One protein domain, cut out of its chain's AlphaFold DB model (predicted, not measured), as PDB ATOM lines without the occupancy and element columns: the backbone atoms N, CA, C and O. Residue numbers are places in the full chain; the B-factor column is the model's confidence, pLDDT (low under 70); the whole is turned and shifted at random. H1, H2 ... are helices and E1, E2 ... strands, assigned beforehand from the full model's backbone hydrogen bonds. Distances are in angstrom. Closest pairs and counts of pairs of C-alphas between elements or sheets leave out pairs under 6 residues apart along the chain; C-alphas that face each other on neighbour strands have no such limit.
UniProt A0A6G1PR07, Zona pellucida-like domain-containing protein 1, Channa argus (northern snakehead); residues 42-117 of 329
ATOM      1  N   TYR A  42      36.678 -22.830 -61.053       78.06
ATOM      2  CA  TYR A  42      35.777 -21.834 -60.474       78.06
ATOM      3  C   TYR A  42      36.119 -21.490 -59.016       78.06
ATOM      4  O   TYR A  42      35.973 -20.350 -58.581       78.06
ATOM      5  N   CYS A  43      36.591 -22.463 -58.239       85.12
ATOM      6  CA  CYS A  43      36.962 -22.238 -56.851       85.12
ATOM      7  C   CYS A  43      38.339 -21.608 -56.693       85.12
ATOM      8  O   CYS A  43      38.581 -20.978 -55.673       85.12
ATOM      9  N   VAL A  44      39.214 -21.681 -57.697       82.75
ATOM     10  CA  VAL A  44      40.527 -21.020 -57.646       82.75
ATOM     11  C   VAL A  44      40.381 -19.495 -57.635       82.75
ATOM     12  O   VAL A  44      41.150 -18.808 -56.968       82.75
ATOM     13  N   THR A  45      39.375 -18.969 -58.338       82.56
ATOM     14  CA  THR A  45      39.109 -17.527 -58.464       82.56
ATOM     15  C   THR A  45      37.985 -17.023 -57.556       82.56
ATOM     16  O   THR A  45      37.736 -15.820 -57.511       82.56
ATOM     17  N   SER A  46      37.304 -17.912 -56.825       84.25
ATOM     18  CA  SER A  46      36.218 -17.530 -55.922       84.25
ATOM     19  C   SER A  46      36.743 -16.848 -54.656       84.25
ATOM     20  O   SER A  46      37.654 -17.347 -54.000       84.25
ATOM     21  N   GLU A  47      36.078 -15.772 -54.231       85.50
ATOM     22  CA  GLU A  47      36.326 -15.125 -52.932       85.50
ATOM     23  C   GLU A  47      36.070 -16.063 -51.738       85.50
ATOM     24  O   GLU A  47      36.611 -15.865 -50.653       85.50
ATOM     25  N   THR A  48      35.271 -17.117 -51.941       87.19
ATOM     26  CA  THR A  48      34.973 -18.126 -50.912       87.19
ATOM     27  C   THR A  48      36.036 -19.223 -50.808       87.19
ATOM     28  O   THR A  48      35.855 -20.177 -50.058       87.19
ATOM     29  N   ASN A  49      37.163 -19.117 -51.521       88.81
ATOM     30  CA  ASN A  49      38.256 -20.087 -51.449       88.81
ATOM     31  C   ASN A  49      39.086 -19.949 -50.159       88.81
ATOM     32  O   ASN A  49      40.220 -19.468 -50.151       88.81
ATOM     33  N   ARG A  50      38.485 -20.342 -49.040       90.88
ATOM     34  CA  ARG A  50      39.050 -20.261 -47.689       90.88
ATOM     35  C   ARG A  50      38.624 -21.479 -46.863       90.88
ATOM     36  O   ARG A  50      37.713 -22.186 -47.279       90.88
ATOM     37  N   PRO A  51      39.240 -21.755 -45.699       88.31
ATOM     38  CA  PRO A  51      38.766 -22.817 -44.815       88.31
ATOM     39  C   PRO A  51      37.271 -22.659 -44.463       88.31
ATOM     40  O   PRO A  51      36.818 -21.515 -44.321       88.31
ATOM     41  N   PRO A  52      36.521 -23.772 -44.309       88.12
ATOM     42  CA  PRO A  52      35.112 -23.738 -43.931       88.12
ATOM     43  C   PRO A  52      34.886 -23.044 -42.592       88.12
ATOM     44  O   PRO A  52      35.616 -23.279 -41.629       88.12
ATOM     45  N   ASP A  53      33.827 -22.253 -42.533       86.62
ATOM     46  CA  ASP A  53      33.320 -21.597 -41.338       86.62
ATOM     47  C   ASP A  53      31.804 -21.827 -41.224       86.62
ATOM     48  O   ASP A  53      31.112 -22.071 -42.212       86.62
ATOM     49  N   ASN A  54      31.258 -21.729 -40.014       82.94
ATOM     50  CA  ASN A  54      29.828 -21.914 -39.758       82.94
ATOM     51  C   ASN A  54      28.965 -20.884 -40.508       82.94
ATOM     52  O   ASN A  54      27.792 -21.136 -40.768       82.94
ATOM     53  N   THR A  55      29.553 -19.740 -40.865       86.31
ATOM     54  CA  THR A  55      28.931 -18.685 -41.676       86.31
ATOM     55  C   THR A  55      28.712 -19.087 -43.139       86.31
ATOM     56  O   THR A  55      27.901 -18.463 -43.817       86.31
ATOM     57  N   ASP A  56      29.371 -20.150 -43.617       89.50
ATOM     58  CA  ASP A  56      29.213 -20.681 -44.979       89.50
ATOM     59  C   ASP A  56      27.937 -21.521 -45.153       89.50
ATOM     60  O   ASP A  56      27.649 -21.998 -46.254       89.50
ATOM     61  N   ILE A  57      27.190 -21.727 -44.063       88.25
ATOM     62  CA  ILE A  57      25.962 -22.511 -44.013       88.25
ATOM     63  C   ILE A  57      24.768 -21.561 -43.916       88.25
ATOM     64  O   ILE A  57      24.596 -20.851 -42.926       88.25
ATOM     65  N   ASN A  58      23.899 -21.597 -44.920       88.75
ATOM     66  CA  ASN A  58      22.643 -20.861 -44.929       88.75
ATOM     67  C   ASN A  58      21.458 -21.830 -44.849       88.75
ATOM     68  O   ASN A  58      21.384 -22.790 -45.617       88.75
ATOM     69  N   VAL A  59      20.522 -21.568 -43.936       88.69
ATOM     70  CA  VAL A  59      19.338 -22.405 -43.707       88.69
ATOM     71  C   VAL A  59      18.084 -21.567 -43.907       88.69
ATOM     72  O   VAL A  59      17.846 -20.601 -43.187       88.69
ATOM     73  N   LEU A  60      17.263 -21.969 -44.872       84.19
ATOM     74  CA  LEU A  60      15.982 -21.349 -45.182       84.19
ATOM     75  C   LEU A  60      14.862 -22.322 -44.806       84.19
ATOM     76  O   LEU A  60      14.690 -23.374 -45.419       84.19
ATOM     77  N   CYS A  61      14.099 -21.971 -43.774       82.12
ATOM     78  CA  CYS A  61      12.969 -22.770 -43.309       82.12
ATOM     79  C   CYS A  61      11.690 -22.354 -44.051       82.12
ATOM     80  O   CYS A  61      11.137 -21.290 -43.773       82.12
ATOM     81  N   GLY A  62      11.218 -23.185 -44.983       79.88
ATOM     82  CA  GLY A  62       9.914 -23.040 -45.636       79.88
ATOM     83  C   GLY A  62       8.818 -23.882 -44.969       79.88
ATOM     84  O   GLY A  62       9.082 -24.662 -44.058       79.88
ATOM     85  N   SER A  63       7.574 -23.744 -45.437       75.75
ATOM     86  CA  SER A  63       6.422 -24.539 -44.969       75.75
ATOM     87  C   SER A  63       6.324 -25.926 -45.611       75.75
ATOM     88  O   SER A  63       5.679 -26.811 -45.059       75.75
ATOM     89  N   GLU A  64       6.967 -26.124 -46.764       76.94
ATOM     90  CA  GLU A  64       6.975 -27.398 -47.502       76.94
ATOM     91  C   GLU A  64       8.344 -28.090 -47.500       76.94
ATOM     92  O   GLU A  64       8.425 -29.299 -47.710       76.94
ATOM     93  N   ALA A  65       9.430 -27.347 -47.283       81.06
ATOM     94  CA  ALA A  65      10.797 -27.860 -47.276       81.06
ATOM     95  C   ALA A  65      11.732 -26.944 -46.473       81.06
ATOM     96  O   ALA A  65      11.484 -25.745 -46.356       81.06
ATOM     97  N   ILE A  66      12.818 -27.518 -45.957       83.31
ATOM     98  CA  ILE A  66      13.982 -26.795 -45.441       83.31
ATOM     99  C   ILE A  66      15.058 -26.840 -46.525       83.31
ATOM    100  O   ILE A  66      15.473 -27.927 -46.935       83.31
ATOM    101  N   ASP A  67      15.513 -25.672 -46.964       86.75
ATOM    102  CA  ASP A  67      16.597 -25.537 -47.931       86.75
ATOM    103  C   ASP A  67      17.889 -25.170 -47.190       86.75
ATOM    104  O   ASP A  67      18.014 -24.098 -46.596       86.75
ATOM    105  N   LEU A  68      18.850 -26.089 -47.205       90.44
ATOM    106  CA  LEU A  68      20.180 -25.921 -46.629       90.44
ATOM    107  C   LEU A  68      21.178 -25.709 -47.769       90.44
ATOM    108  O   LEU A  68      21.342 -26.571 -48.631       90.44
ATOM    109  N   ASN A  69      21.869 -24.576 -47.748       92.38
ATOM    110  CA  ASN A  69      22.859 -24.200 -48.748       92.38
ATOM    111  C   ASN A  69      24.228 -24.085 -48.077       92.38
ATOM    112  O   ASN A  69      24.351 -23.413 -47.055       92.38
ATOM    113  N   ILE A  70      25.250 -24.717 -48.648       92.50
ATOM    114  CA  ILE A  70      26.628 -24.643 -48.144       92.50
ATOM    115  C   ILE A  70      27.528 -24.175 -49.282       92.50
ATOM    116  O   ILE A  70      27.422 -24.704 -50.389       92.50
ATOM    117  N   TYR A  71      28.412 -23.206 -49.042       92.75
ATOM    118  CA  TYR A  71      29.365 -22.787 -50.074       92.75
ATOM    119  C   TYR A  71      30.300 -23.921 -50.484       92.75
ATOM    120  O   TYR A  71      30.838 -24.655 -49.657       92.75
ATOM    121  N   LEU A  72      30.502 -24.051 -51.791       92.00
ATOM    122  CA  LEU A  72      31.207 -25.185 -52.372       92.00
ATOM    123  C   LEU A  72      32.730 -25.044 -52.266       92.00
ATOM    124  O   LEU A  72      33.430 -26.005 -51.967       92.00
ATOM    125  N   CYS A  73      33.268 -23.844 -52.470       91.56
ATOM    126  CA  CYS A  73      34.717 -23.647 -52.507       91.56
ATOM    127  C   CYS A  73      35.427 -23.852 -51.160       91.56
ATOM    128  O   CYS A  73      36.488 -24.480 -51.172       91.56
ATOM    129  N   PRO A  74      34.842 -23.486 -50.001       91.81
ATOM    130  CA  PRO A  74      35.403 -23.893 -48.717       91.81
ATOM    131  C   PRO A  74      35.484 -25.414 -48.540       91.81
ATOM    132  O   PRO A  74      36.431 -25.930 -47.946       91.81
ATOM    133  N   VAL A  75      34.520 -26.155 -49.093       89.62
ATOM    134  CA  VAL A  75      34.488 -27.622 -49.033       89.62
ATOM    135  C   VAL A  75      35.642 -28.234 -49.834       89.62
ATOM    136  O   VAL A  75      36.333 -29.117 -49.320       89.62
ATOM    137  N   TYR A  76      35.909 -27.731 -51.044       87.50
ATOM    138  CA  TYR A  76      37.064 -28.164 -51.842       87.50
ATOM    139  C   TYR A  76      38.398 -27.767 -51.214       87.50
ATOM    140  O   TYR A  76      39.343 -28.555 -51.244       87.50
ATOM    141  N   GLN A  77      38.466 -26.599 -50.572       87.94
ATOM    142  CA  GLN A  77      39.640 -26.185 -49.800       87.94
ATOM    143  C   GLN A  77      39.913 -27.139 -48.624       87.94
ATOM    144  O   GLN A  77      41.065 -27.367 -48.254       87.94
ATOM    145  N   ALA A  78      38.863 -27.745 -48.062       84.62
ATOM    146  CA  ALA A  78      38.954 -28.797 -47.053       84.62
ATOM    147  C   ALA A  78      39.169 -30.213 -47.631       84.62
ATOM    148  O   ALA A  78      39.117 -31.185 -46.878       84.62
ATOM    149  N   LEU A  79      39.453 -30.337 -48.935       84.06
ATOM    150  CA  LEU A  79      39.706 -31.593 -49.657       84.06
ATOM    151  C   LEU A  79      38.494 -32.537 -49.746       84.06
ATOM    152  O   LEU A  79      38.658 -33.750 -49.903       84.06
ATOM    153  N   TYR A  80      37.278 -31.994 -49.680       82.25
ATOM    154  CA  TYR A  80      36.047 -32.731 -49.969       82.25
ATOM    155  C   TYR A  80      35.469 -32.305 -51.313       82.25
ATOM    156  O   TYR A  80      35.697 -31.197 -51.785       82.25
ATOM    157  N   ASN A  81      34.685 -33.190 -51.920       83.69
ATOM    158  CA  ASN A  81      33.942 -32.895 -53.136       83.69
ATOM    159  C   ASN A  81      32.435 -32.803 -52.830       83.69
ATOM    160  O   ASN A  81      31.966 -33.212 -51.764       83.69
ATOM    161  N   GLU A  82      31.670 -32.294 -53.786       85.75
ATOM    162  CA  GLU A  82      30.214 -32.183 -53.734       85.75
ATOM    163  C   GLU A  82      29.511 -33.532 -53.534       85.75
ATOM    164  O   GLU A  82      28.496 -33.614 -52.852       85.75
ATOM    165  N   SER A  83      30.075 -34.613 -54.077       84.94
ATOM    166  CA  SER A  83      29.500 -35.961 -53.976       84.94
ATOM    167  C   SER A  83      29.690 -36.606 -52.596       84.94
ATOM    168  O   SER A  83      29.010 -37.576 -52.264       84.94
ATOM    169  N   LEU A  84      30.620 -36.092 -51.787       82.75
ATOM    170  CA  LEU A  84      30.907 -36.547 -50.424       82.75
ATOM    171  C   LEU A  84      30.051 -35.817 -49.379       82.75
ATOM    172  O   LEU A  84      30.002 -36.234 -48.221       82.75
ATOM    173  N   LEU A  85      29.361 -34.747 -49.779       85.88
ATOM    174  CA  LEU A  85      28.435 -33.987 -48.949       85.88
ATOM    175  C   LEU A  85      27.075 -34.689 -48.908       85.88
ATOM    176  O   LEU A  85      26.247 -34.585 -49.815       85.88
ATOM    177  N   VAL A  86      26.846 -35.416 -47.819       86.50
ATOM    178  CA  VAL A  86      25.647 -36.229 -47.627       86.50
ATOM    179  C   VAL A  86      25.042 -35.998 -46.243       86.50
ATOM    180  O   VAL A  86      25.731 -36.071 -45.222       86.50
ATOM    181  N   LEU A  87      23.732 -35.744 -46.195       80.50
ATOM    182  CA  LEU A  87      23.008 -35.539 -44.942       80.50
ATOM    183  C   LEU A  87      23.082 -36.791 -44.075       80.50
ATOM    184  O   LEU A  87      22.732 -37.889 -44.513       80.50
ATOM    185  N   ASN A  88      23.549 -36.615 -42.836       74.12
ATOM    186  CA  ASN A  88      23.651 -37.671 -41.825       74.12
ATOM    187  C   ASN A  88      24.342 -38.956 -42.330       74.12
ATOM    188  O   ASN A  88      24.045 -40.054 -41.858       74.12
ATOM    189  N   ASN A  89      25.262 -38.836 -43.299       72.00
ATOM    190  CA  ASN A  89      25.966 -39.967 -43.914       72.00
ATOM    191  C   ASN A  89      25.030 -41.015 -44.568       72.00
ATOM    192  O   ASN A  89      25.353 -42.204 -44.617       72.00
ATOM    193  N   GLN A  90      23.862 -40.594 -45.060       73.06
ATOM    194  CA  GLN A  90      22.863 -41.468 -45.683       73.06
ATOM    195  C   GLN A  90      23.018 -41.502 -47.205       73.06
ATOM    196  O   GLN A  90      22.616 -40.579 -47.894       73.06
ATOM    197  N   LEU A  91      23.537 -42.594 -47.771       77.50
ATOM    198  CA  LEU A  91      23.838 -42.712 -49.213       77.50
ATOM    199  C   LEU A  91      22.599 -42.927 -50.111       77.50
ATOM    200  O   LEU A  91      22.682 -43.559 -51.164       77.50
ATOM    201  N   LYS A  92      21.428 -42.436 -49.699       73.19
ATOM    202  CA  LYS A  92      20.213 -42.450 -50.520       73.19
ATOM    203  C   LYS A  92      20.219 -41.238 -51.454       73.19
ATOM    204  O   LYS A  92      20.616 -40.163 -51.015       73.19
ATOM    205  N   PRO A  93      19.703 -41.357 -52.689       74.31
ATOM    206  CA  PRO A  93      19.737 -40.272 -53.675       74.31
ATOM    207  C   PRO A  93      19.113 -38.954 -53.181       74.31
ATOM    208  O   PRO A  93      19.568 -37.895 -53.579       74.31
ATOM    209  N   GLY A  94      18.130 -39.000 -52.270       74.75
ATOM    210  CA  GLY A  94      17.505 -37.803 -51.683       74.75
ATOM    211  C   GLY A  94      18.261 -37.145 -50.519       74.75
ATOM    212  O   GLY A  94      17.791 -36.136 -50.009       74.75
ATOM    213  N   CYS A  95      19.386 -37.710 -50.071       80.50
ATOM    214  CA  CYS A  95      20.197 -37.170 -48.972       80.50
ATOM    215  C   CYS A  95      21.522 -36.555 -49.456       80.50
ATOM    216  O   CYS A  95      22.242 -35.955 -48.655       80.50
ATOM    217  N   PHE A  96      21.858 -36.719 -50.739       86.31
ATOM    218  CA  PHE A  96      22.998 -36.044 -51.354       86.31
ATOM    219  C   PHE A  96      22.642 -34.599 -51.662       86.31
ATOM    220  O   PHE A  96      21.519 -34.291 -52.067       86.31
ATOM    221  N   GLY A  97      23.622 -33.722 -51.489       86.69
ATOM    222  CA  GLY A  97      23.497 -32.352 -51.938       86.69
ATOM    223  C   GLY A  97      23.652 -32.258 -53.454       86.69
ATOM    224  O   GLY A  97      24.421 -32.993 -54.070       86.69
ATOM    225  N   THR A  98      22.921 -31.337 -54.067       90.19
ATOM    226  CA  THR A  98      23.051 -31.014 -55.490       90.19
ATOM    227  C   THR A  98      23.932 -29.782 -55.643       90.19
ATOM    228  O   THR A  98      23.580 -28.722 -55.124       90.19
ATOM    229  N   ALA A  99      25.069 -29.902 -56.333       91.94
ATOM    230  CA  ALA A  99      25.929 -28.755 -56.611       91.94
ATOM    231  C   ALA A  99      25.256 -27.804 -57.608       91.94
ATOM    232  O   ALA A  99      24.873 -28.200 -58.708       91.94
ATOM    233  N   ASP A 100      25.139 -26.542 -57.215       92.12
ATOM    234  CA  ASP A 100      24.722 -25.438 -58.060       92.12
ATOM    235  C   ASP A 100      25.928 -24.530 -58.321       92.12
ATOM    236  O   ASP A 100      26.276 -23.649 -57.531       92.12
ATOM    237  N   TRP A 101      26.559 -24.776 -59.465       89.00
ATOM    238  CA  TRP A 101      27.694 -24.010 -59.982       89.00
ATOM    239  C   TRP A 101      27.290 -22.693 -60.650       89.00
ATOM    240  O   TRP A 101      28.156 -21.921 -61.053       89.00
ATOM    241  N   THR A 102      25.986 -22.446 -60.809       89.62
ATOM    242  CA  THR A 102      25.466 -21.212 -61.413       89.62
ATOM    243  C   THR A 102      25.250 -20.112 -60.378       89.62
ATOM    244  O   THR A 102      25.211 -18.932 -60.726       89.62
ATOM    245  N   ALA A 103      25.143 -20.487 -59.100       87.38
ATOM    246  CA  ALA A 103      25.090 -19.553 -57.989       87.38
ATOM    247  C   ALA A 103      26.428 -18.813 -57.816       87.38
ATOM    248  O   ALA A 103      27.502 -19.391 -57.974       87.38
ATOM    249  N   ILE A 104      26.353 -17.529 -57.457       85.62
ATOM    250  CA  ILE A 104      27.516 -16.682 -57.182       85.62
ATOM    251  C   ILE A 104      27.428 -16.233 -55.715       85.62
ATOM    252  O   ILE A 104      26.592 -15.380 -55.410       85.62
ATOM    253  N   PRO A 105      28.252 -16.776 -54.799       88.38
ATOM    254  CA  PRO A 105      29.227 -17.863 -54.984       88.38
ATOM    255  C   PRO A 105      28.570 -19.270 -55.075       88.38
ATOM    256  O   PRO A 105      27.415 -19.423 -54.667       88.38
ATOM    257  N   PRO A 106      29.277 -20.303 -55.586       91.00
ATOM    258  CA  PRO A 106      28.724 -21.644 -55.799       91.00
ATOM    259  C   PRO A 106      28.289 -22.302 -54.498       91.00
ATOM    260  O   PRO A 106      28.989 -22.221 -53.484       91.00
ATOM    261  N   VAL A 107      27.169 -23.020 -54.540       92.88
ATOM    262  CA  VAL A 107      26.596 -23.684 -53.363       92.88
ATOM    263  C   VAL A 107      26.248 -25.132 -53.651       92.88
ATOM    264  O   VAL A 107      25.824 -25.475 -54.750       92.88
ATOM    265  N   VAL A 108      26.355 -25.991 -52.644       93.00
ATOM    266  CA  VAL A 108      25.628 -27.258 -52.622       93.00
ATOM    267  C   VAL A 108      24.283 -27.010 -51.959       93.00
ATOM    268  O   VAL A 108      24.209 -26.413 -50.884       93.00
ATOM    269  N   LYS A 109      23.218 -27.451 -52.621       92.25
ATOM    270  CA  LYS A 109      21.843 -27.321 -52.152       92.25
ATOM    271  C   LYS A 109      21.348 -28.654 -51.627       92.25
ATOM    272  O   LYS A 109      21.419 -29.672 -52.313       92.25
ATOM    273  N   PHE A 110      20.793 -28.627 -50.432       88.94
ATOM    274  CA  PHE A 110      20.054 -29.720 -49.838       88.94
ATOM    275  C   PHE A 110      18.615 -29.272 -49.676       88.94
ATOM    276  O   PHE A 110      18.329 -28.355 -48.909       88.94
ATOM    277  N   ARG A 111      17.709 -29.940 -50.382       84.50
ATOM    278  CA  ARG A 111      16.277 -29.716 -50.224       84.50
ATOM    279  C   ARG A 111      15.705 -30.831 -49.373       84.50
ATOM    280  O   ARG A 111      15.599 -31.966 -49.832       84.50
ATOM    281  N   ILE A 112      15.347 -30.508 -48.139       80.69
ATOM    282  CA  ILE A 112      14.766 -31.443 -47.178       80.69
ATOM    283  C   ILE A 112      13.260 -31.181 -47.166       80.69
ATOM    284  O   ILE A 112      12.810 -30.279 -46.459       80.69
ATOM    285  N   PRO A 113      12.449 -31.899 -47.963       73.94
ATOM    286  CA  PRO A 113      11.010 -31.697 -47.932       73.94
ATOM    287  C   PRO A 113      10.470 -32.060 -46.551       73.94
ATOM    288  O   PRO A 113      10.898 -33.038 -45.940       73.94
ATOM    289  N   LEU A 114       9.486 -31.295 -46.090       68.56
ATOM    290  CA  LEU A 114       8.806 -31.506 -44.815       68.56
ATOM    291  C   LEU A 114       7.820 -32.689 -44.851       68.56
ATOM    292  O   LEU A 114       7.114 -32.947 -43.880       68.56
ATOM    293  N   ASN A 115       7.823 -33.454 -45.948       63.00
ATOM    294  CA  ASN A 115       7.116 -34.722 -46.072       63.00
ATOM    295  C   ASN A 115       7.840 -35.832 -45.285       63.00
ATOM    296  O   ASN A 115       9.052 -36.032 -45.406       63.00
ATOM    297  N   GLU A 116       7.069 -36.612 -44.525       56.94
ATOM    298  CA  GLU A 116       7.529 -37.626 -43.557       56.94
ATOM    299  C   GLU A 116       8.520 -38.665 -44.124       56.94
ATOM    300  O   GLU A 116       9.378 -39.195 -43.410       56.94
ATOM    301  N   THR A 117       8.443 -38.955 -45.423       57.91
ATOM    302  CA  THR A 117       9.216 -40.012 -46.091       57.91
ATOM    303  C   THR A 117      10.700 -39.688 -46.272       57.91
ATOM    304  O   THR A 117      11.513 -40.609 -46.269       57.91
TER     305      THR A 117
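AT A GLANCE: This is residues 42 to 117 of the 329 residues of the protein "Zona pellucida-like domain-containing protein 1" of Channa argus (northern snakehead) (UniProt A0A6G1PR07). What is the shape? There is little regular structure: one twisted antiparallel sheet, E1 E2 E4 E3, has short H1 at one end of its inner strands and unnamed stretches 42 to 56 and 78 to 97 beside it. What are its measures? The printed 76 residues, 28 in named elements, run E1 E2 H1 E3 E4, mixed in class, compact with radius of gyration 12.6 A, spanning 40 by 24 by 22 A.

IN THESE COORDINATES: Where are the long strands? E2, residues 65 to 71, measures 19.5 A; E4, residues 107 to 113, 18.3 A, ends at C-alpha 113 (11.010, -31.697, -47.932). And the others? E1, residues 57 to 61, begins at C-alpha 57 (25.962, -22.511, -44.013); H1 is residues 72 to 77, E3 98 to 100.

HOW THE PARTS SIT: Which atoms pair? Within hydrogen-bond range are N 68 and O 110 of E2 and E4, 2.9 A, and in the hairpins N 58 and O 69 of E1 and E2, 2.8 A, and N 98 and O 109 of E3 and E4, 2.8 A. Where is H1? It only grazes the sheet with residues 72 to 75; the closest C-alphas of H1 and E4, Leu 72 and Val 107, are 4.9 A apart. Every O i to N i+4 pair in H1 is within hydrogen-bond range. E2, H1 and E3 form a split strand-helix-strand unit, E4 between its two strands, with a right-handed crossover.

THE WHOLE: How large? The farthest C-alphas, Thr 45 and Glu 116, are 40.3 A apart, and the printed part has no cut. What is long or uncertain? The link H1 to E3 is long, 20 residues; pLDDT is under 70 at residues 114 to 117.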